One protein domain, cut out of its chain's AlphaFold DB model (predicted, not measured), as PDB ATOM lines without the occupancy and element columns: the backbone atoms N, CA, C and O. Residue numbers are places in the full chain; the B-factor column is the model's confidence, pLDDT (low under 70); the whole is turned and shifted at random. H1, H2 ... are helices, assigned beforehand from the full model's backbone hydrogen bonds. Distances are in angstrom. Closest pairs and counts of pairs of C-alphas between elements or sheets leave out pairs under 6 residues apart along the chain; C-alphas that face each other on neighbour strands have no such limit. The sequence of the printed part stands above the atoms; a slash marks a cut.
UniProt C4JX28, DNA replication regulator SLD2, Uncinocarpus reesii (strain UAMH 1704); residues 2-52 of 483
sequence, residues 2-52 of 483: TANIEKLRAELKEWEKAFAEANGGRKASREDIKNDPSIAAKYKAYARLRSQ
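What this domain is: This is residues 2 to 52 of the 483 residues of the protein "DNA replication regulator SLD2" of Uncinocarpus reesii (strain UAMH 1704) (UniProt C4JX28). The domain is a helical U with one long arm, H1, and a shorter arm, H3, which folds back over H1 and slants across it. The turn between the arms is made by the link of residues 23 to 29 and the small helix H2. The printed part has 51 residues with three named helices, H1, H2 and H3 in chain order, and no named strand; its class is all helix. It is only just compact, close to loose, with a radius of gyration of the C-alphas of 11.3 A, and it is elongated, spanning 35 by 18 by 15 A.

Where its parts are: Find C-alpha 2 at (-25.661, 13.955, -0.902); from there H1, residues 2 to 22, runs 30.2 A to C-alpha 22 at (-42.612, -10.983, -2.282). H3, residues 37 to 51, runs 20.8 A and ends with C-alpha 51 at (-36.511, 19.049, 2.658). Between them look for H2, residues 30 to 35.

How they stand to each other: Start from H1, which touches H3; look at the C-alphas of Leu 8 and Tyr 46, their closest, 6.2 A apart. H1 and H3 run opposite ways at a steep tilt of 39 degrees. H2 and H3 only just touch, and only at the corner by their link, with 3 pairs of C-alphas within 8 A. Their closest C-alphas are those of Ile 33 and Ala 40, 5.7 A apart, and H3 touches H2 with residues 39 to 40 alone. H2 and H3 stand at a steep tilt of 51 degrees, opposite ways. H1 and H2 are apart. In H1, H2 and H3 every O i to N i+4 pair is within hydrogen-bond range.

The domain as a whole: The two C-alphas farthest apart are those of Gly 24 and Gln 52, 35.5 A, while those of Thr 2 and Gln 52, the first and last printed, are 11.4 A apart. The link from H1 to H2 is short, with 7 residues, and the link from H2 to H3 is tight, with 1 residue. The printed part has no cut. Its mean pLDDT is 94.2, and no printed residue is under 70.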
ATOM      1  N   THR A   2     -25.236  14.684   0.310       80.12
ATOM      2  CA  THR A   2     -25.661  13.955  -0.902       80.12
ATOM      3  C   THR A   2     -25.431  12.443  -0.804       80.12
ATOM      4  O   THR A   2     -26.387  11.696  -0.964       80.12
ATOM      5  N   ALA A   3     -24.243  12.004  -0.371       84.19
ATOM      6  CA  ALA A   3     -23.935  10.581  -0.173       84.19
ATOM      7  C   ALA A   3     -24.901   9.867   0.801       84.19
ATOM      8  O   ALA A   3     -25.330   8.743   0.559       84.19
ATOM      9  N   ASN A   4     -25.331  10.541   1.878       90.31
ATOM     10  CA  ASN A   4     -26.313   9.975   2.815       90.31
ATOM     11  C   ASN A   4     -27.721   9.888   2.201       90.31
ATOM     12  O   ASN A   4     -28.480   8.981   2.532       90.31
ATOM     13  N   ILE A   5     -28.088  10.825   1.320       92.81
ATOM     14  CA  ILE A   5     -29.368  10.803   0.593       92.81
ATOM     15  C   ILE A   5     -29.376   9.661  -0.426       92.81
ATOM     16  O   ILE A   5     -30.386   8.974  -0.551       92.81
ATOM     17  N   GLU A   6     -28.265   9.455  -1.131       94.56
ATOM     18  CA  GLU A   6     -28.086   8.367  -2.098       94.56
ATOM     19  C   GLU A   6     -28.136   7.002  -1.416       94.56
ATOM     20  O   GLU A   6     -28.917   6.152  -1.842       94.56
ATOM     21  N   LYS A   7     -27.431   6.834  -0.290       96.06
ATOM     22  CA  LYS A   7     -27.500   5.616   0.527       96.06
ATOM     23  C   LYS A   7     -28.927   5.311   0.991       96.06
ATOM     24  O   LYS A   7     -29.426   4.214   0.770       96.06
ATOM     25  N   LEU A   8     -29.629   6.299   1.560       96.31
ATOM     26  CA  LEU A   8     -31.032   6.127   1.962       96.31
ATOM     27  C   LEU A   8     -31.940   5.796   0.771       96.31
ATOM     28  O   LEU A   8     -32.893   5.040   0.922       96.31
ATOM     29  N   ARG A   9     -31.669   6.353  -0.414       95.69
ATOM     30  CA  ARG A   9     -32.436   6.059  -1.632       95.69
ATOM     31  C   ARG A   9     -32.198   4.629  -2.121       95.69
ATOM     32  O   ARG A   9     -33.161   4.006  -2.556       95.69
ATOM     33  N   ALA A  10     -30.964   4.132  -2.064       97.19
ATOM     34  CA  ALA A  10     -30.625   2.755  -2.427       97.19
ATOM     35  C   ALA A  10     -31.325   1.758  -1.495       97.19
ATOM     36  O   ALA A  10     -32.097   0.931  -1.966       97.19
ATOM     37  N   GLU A  11     -31.196   1.945  -0.179       96.31
ATOM     38  CA  GLU A  11     -31.835   1.070   0.813       96.31
ATOM     39  C   GLU A  11     -33.372   1.057   0.699       96.31
ATOM     40  O   GLU A  11     -34.011   0.027   0.905       96.31
ATOM     41  N   LEU A  12     -33.994   2.201   0.380       96.62
ATOM     42  CA  LEU A  12     -35.440   2.266   0.143       96.62
ATOM     43  C   LEU A  12     -35.845   1.537  -1.146       96.62
ATOM     44  O   LEU A  12     -36.870   0.863  -1.150       96.62
ATOM     45  N   LYS A  13     -35.041   1.631  -2.214       97.06
ATOM     46  CA  LYS A  13     -35.282   0.916  -3.478       97.06
ATOM     47  C   LYS A  13     -35.109  -0.593  -3.335       97.06
ATOM     48  O   LYS A  13     -35.905  -1.339  -3.892       97.06
ATOM     49  N   GLU A  14     -34.092  -1.037  -2.603       96.94
ATOM     50  CA  GLU A  14     -33.862  -2.457  -2.313       96.94
ATOM     51  C   GLU A  14     -35.057  -3.057  -1.576       96.94
ATOM     52  O   GLU A  14     -35.572  -4.096  -1.983       96.94
ATOM     53  N   TRP A  15     -35.565  -2.360  -0.555       96.88
ATOM     54  CA  TRP A  15     -36.766  -2.803   0.145       96.88
ATOM     55  C   TRP A  15     -38.013  -2.759  -0.746       96.88
ATOM     56  O   TRP A  15     -38.788  -3.708  -0.734       96.88
ATOM     57  N   GLU A  16     -38.219  -1.710  -1.553       95.94
ATOM     58  CA  GLU A  16     -39.352  -1.652  -2.492       95.94
ATOM     59  C   GLU A  16     -39.308  -2.795  -3.518       95.94
ATOM     60  O   GLU A  16     -40.356  -3.349  -3.856       95.94
ATOM     61  N   LYS A  17     -38.110  -3.166  -3.991       96.75
ATOM     62  CA  LYS A  17     -37.893  -4.288  -4.911       96.75
ATOM     63  C   LYS A  17     -38.176  -5.626  -4.230       96.75
ATOM     64  O   LYS A  17     -38.986  -6.388  -4.746       96.75
ATOM     65  N   ALA A  18     -37.606  -5.865  -3.049       95.50
ATOM     66  CA  ALA A  18     -37.860  -7.076  -2.268       95.50
ATOM     67  C   ALA A  18     -39.346  -7.216  -1.890       95.50
ATOM     68  O   ALA A  18     -39.922  -8.299  -1.970       95.50
ATOM     69  N   PHE A  19     -40.005  -6.104  -1.546       96.38
ATOM     70  CA  PHE A  19     -41.440  -6.077  -1.283       96.38
ATOM     71  C   PHE A  19     -42.244  -6.422  -2.539       96.38
ATOM     72  O   PHE A  19     -43.193  -7.201  -2.460       96.38
ATOM     73  N   ALA A  20     -41.883  -5.859  -3.695       96.00
ATOM     74  CA  ALA A  20     -42.554  -6.169  -4.948       96.00
ATOM     75  C   ALA A  20     -42.379  -7.646  -5.320       96.00
ATOM     76  O   ALA A  20     -43.370  -8.291  -5.642       96.00
ATOM     77  N   GLU A  21     -41.176  -8.206  -5.211       96.06
ATOM     78  CA  GLU A  21     -40.910  -9.630  -5.467       96.06
ATOM     79  C   GLU A  21     -41.741 -10.538  -4.545       96.06
ATOM     80  O   GLU A  21     -42.404 -11.457  -5.026       96.06
ATOM     81  N   ALA A  22     -41.817 -10.223  -3.248       94.19
ATOM     82  CA  ALA A  22     -42.612 -10.983  -2.282       94.19
ATOM     83  C   ALA A  22     -44.136 -10.862  -2.493       94.19
ATOM     84  O   ALA A  22     -44.881 -11.784  -2.171       94.19
ATOM     85  N   ASN A  23     -44.616  -9.738  -3.040       93.19
ATOM     86  CA  ASN A  23     -46.044  -9.451  -3.228       93.19
ATOM     87  C   ASN A  23     -46.491  -9.547  -4.698       93.19
ATOM     88  O   ASN A  23     -47.454  -8.887  -5.102       93.19
ATOM     89  N   GLY A  24     -45.789 -10.338  -5.517       92.69
ATOM     90  CA  GLY A  24     -46.184 -10.621  -6.903       92.69
ATOM     91  C   GLY A  24     -46.150  -9.394  -7.822       92.69
ATOM     92  O   GLY A  24     -47.048  -9.189  -8.636       92.69
ATOM     93  N   GLY A  25     -45.149  -8.533  -7.657       92.31
ATOM     94  CA  GLY A  25     -44.948  -7.295  -8.411       92.31
ATOM     95  C   GLY A  25     -45.761  -6.098  -7.906       92.31
ATOM     96  O   GLY A  25     -45.748  -5.030  -8.528       92.31
ATOM     97  N   ARG A  26     -46.484  -6.227  -6.786       93.00
ATOM     98  CA  ARG A  26     -47.267  -5.120  -6.225       93.00
ATOM     99  C   ARG A  26     -46.361  -4.083  -5.553       93.00
ATOM    100  O   ARG A  26     -45.502  -4.406  -4.745       93.00
ATOM    101  N   LYS A  27     -46.624  -2.800  -5.822       94.94
ATOM    102  CA  LYS A  27     -45.949  -1.685  -5.140       94.94
ATOM    103  C   LYS A  27     -46.363  -1.597  -3.671       94.94
ATOM    104  O   LYS A  27     -47.557  -1.687  -3.370       94.94
ATOM    105  N   ALA A  28     -45.393  -1.320  -2.799       94.94
ATOM    106  CA  ALA A  28     -45.630  -1.057  -1.385       94.94
ATOM    107  C   ALA A  28     -46.636   0.084  -1.199       94.94
ATOM    108  O   ALA A  28     -46.461   1.202  -1.696       94.94
ATOM    109  N   SER A  29     -47.726  -0.205  -0.497       94.50
ATOM    110  CA  SER A  29     -48.700   0.798  -0.100       94.50
ATOM    111  C   SER A  29     -48.232   1.536   1.154       94.50
ATOM    112  O   SER A  29     -47.271   1.174   1.832       94.50
ATOM    113  N   ARG A  30     -48.946   2.606   1.507       93.88
ATOM    114  CA  ARG A  30     -48.662   3.364   2.730       93.88
ATOM    115  C   ARG A  30     -48.849   2.532   4.004       93.88
ATOM    116  O   ARG A  30     -48.275   2.891   5.028       93.88
ATOM    117  N   GLU A  31     -49.700   1.514   3.969       95.75
ATOM    118  CA  GLU A  31     -49.918   0.609   5.102       95.75
ATOM    119  C   GLU A  31     -48.724  -0.330   5.258       95.75
ATOM    120  O   GLU A  31     -48.180  -0.424   6.352       95.75
ATOM    121  N   ASP A  32     -48.213  -0.857   4.148       95.19
ATOM    122  CA  ASP A  32     -47.028  -1.723   4.128       95.19
ATOM    123  C   ASP A  32     -45.788  -0.997   4.669       95.19
ATOM    124  O   ASP A  32     -45.086  -1.502   5.536       95.19
ATOM    125  N   ILE A  33     -45.594   0.266   4.267       95.19
ATOM    126  CA  ILE A  33     -44.514   1.115   4.798       95.19
ATOM    127  C   ILE A  33     -44.669   1.363   6.309       95.19
ATOM    128  O   ILE A  33     -43.681   1.612   6.991       95.19
ATOM    129  N   LYS A  34     -45.894   1.359   6.851       95.69
ATOM    130  CA  LYS A  34     -46.121   1.551   8.294       95.69
ATOM    131  C   LYS A  34     -45.903   0.279   9.102       95.69
ATOM    132  O   LYS A  34     -45.568   0.409  10.277       95.69
ATOM    133  N   ASN A  35     -46.125  -0.888   8.505       95.69
ATOM    134  CA  ASN A  35     -45.930  -2.176   9.165       95.69
ATOM    135  C   ASN A  35     -44.446  -2.400   9.501       95.69
ATOM    136  O   ASN A  35     -44.152  -2.929  10.568       95.69
ATOM    137  N   ASP A  36     -43.535  -1.875   8.671       94.81
ATOM    138  CA  ASP A  36     -42.089  -1.911   8.910       94.81
ATOM    139  C   ASP A  36     -41.574  -0.588   9.525       94.81
ATOM    140  O   ASP A  36     -41.308   0.387   8.806       94.81
ATOM    141  N   PRO A  37     -41.373  -0.500  10.858       95.44
ATOM    142  CA  PRO A  37     -40.980   0.750  11.516       95.44
ATOM    143  C   PRO A  37     -39.583   1.238  11.104       95.44
ATOM    144  O   PRO A  37     -39.338   2.448  11.070       95.44
ATOM    145  N   SER A  38     -38.677   0.318  10.760       95.12
ATOM    146  CA  SER A  38     -37.325   0.625  10.279       95.12
ATOM    147  C   SER A  38     -37.369   1.352   8.931       95.12
ATOM    148  O   SER A  38     -36.747   2.401   8.762       95.12
ATOM    149  N   ILE A  39     -38.180   0.861   7.997       95.69
ATOM    150  CA  ILE A  39     -38.376   1.457   6.676       95.69
ATOM    151  C   ILE A  39     -39.148   2.770   6.782       95.69
ATOM    152  O   ILE A  39     -38.751   3.771   6.180       95.69
ATOM    153  N   ALA A  40     -40.177   2.836   7.634       96.19
ATOM    154  CA  ALA A  40     -40.869   4.085   7.940       96.19
ATOM    155  C   ALA A  40     -39.904   5.171   8.453       96.19
ATOM    156  O   ALA A  40     -40.034   6.346   8.089       96.19
ATOM    157  N   ALA A  41     -38.931   4.801   9.293       97.19
ATOM    158  CA  ALA A  41     -37.893   5.709   9.768       97.19
ATOM    159  C   ALA A  41     -36.957   6.159   8.632       97.19
ATOM    160  O   ALA A  41     -36.689   7.358   8.526       97.19
ATOM    161  N   LYS A  42     -36.538   5.252   7.736       96.38
ATOM    162  CA  LYS A  42     -35.725   5.589   6.550       96.38
ATOM    163  C   LYS A  42     -36.441   6.565   5.612       96.38
ATOM    164  O   LYS A  42     -35.853   7.573   5.223       96.38
ATOM    165  N   TYR A  43     -37.733   6.361   5.337       96.31
ATOM    166  CA  TYR A  43     -38.544   7.311   4.562       96.31
ATOM    167  C   TYR A  43     -38.622   8.693   5.222       96.31
ATOM    168  O   TYR A  43     -38.511   9.716   4.542       96.31
ATOM    169  N   LYS A  44     -38.786   8.748   6.551       96.38
ATOM    170  CA  LYS A  44     -38.781  10.014   7.307       96.38
ATOM    171  C   LYS A  44     -37.419  10.703   7.246       96.38
ATOM    172  O   LYS A  44     -37.373  11.917   7.051       96.38
ATOM    173  N   ALA A  45     -36.328   9.952   7.390       95.38
ATOM    174  CA  ALA A  45     -34.971  10.475   7.285       95.38
ATOM    175  C   ALA A  45     -34.717  11.041   5.883       95.38
ATOM    176  O   ALA A  45     -34.354  12.208   5.756       95.38
ATOM    177  N   TYR A  46     -35.024  10.281   4.830       95.62
ATOM    178  CA  TYR A  46     -34.894  10.732   3.445       95.62
ATOM    179  C   TYR A  46     -35.715  12.003   3.175       95.62
ATOM    180  O   TYR A  46     -35.195  12.977   2.633       95.62
ATOM    181  N   ALA A  47     -36.977  12.048   3.621       95.00
ATOM    182  CA  ALA A  47     -37.826  13.232   3.485       95.00
ATOM    183  C   ALA A  47     -37.268  14.449   4.242       95.00
ATOM    184  O   ALA A  47     -37.335  15.574   3.740       95.00
ATOM    185  N   ARG A  48     -36.682  14.239   5.428       94.62
ATOM    186  CA  ARG A  48     -36.010  15.295   6.195       94.62
ATOM    187  C   ARG A  48     -34.795  15.819   5.437       94.62
ATOM    188  O   ARG A  48     -34.734  17.018   5.207       94.62
ATOM    189  N   LEU A  49     -33.878  14.955   4.999       91.75
ATOM    190  CA  LEU A  49     -32.674  15.377   4.274       91.75
ATOM    191  C   LEU A  49     -33.003  16.035   2.925       91.75
ATOM    192  O   LEU A  49     -32.328  16.978   2.533       91.75
ATOM    193  N   ARG A  50     -34.066  15.591   2.243       91.19
ATOM    194  CA  ARG A  50     -34.534  16.196   0.988       91.19
ATOM    195  C   ARG A  50     -35.203  17.560   1.185       91.19
ATOM    196  O   ARG A  50     -35.186  18.381   0.275       91.19
ATOM    197  N   SER A  51     -35.843  17.780   2.335       88.00
ATOM    198  CA  SER A  51     -36.511  19.049   2.658       88.00
ATOM    199  C   SER A  51     -35.598  20.058   3.345       88.00
ATOM    200  O   SER A  51     -35.947  21.237   3.368       88.00
ATOM    201  N   GLN A  52     -34.440  19.637   3.871       81.56
ATOM    202  CA  GLN A  52     -33.393  20.576   4.261       81.56
ATOM    203  C   GLN A  52     -32.947  21.321   2.995       81.56
ATOM    204  O   GLN A  52     -32.418  20.686   2.078       81.56
TER     205      GLN A  52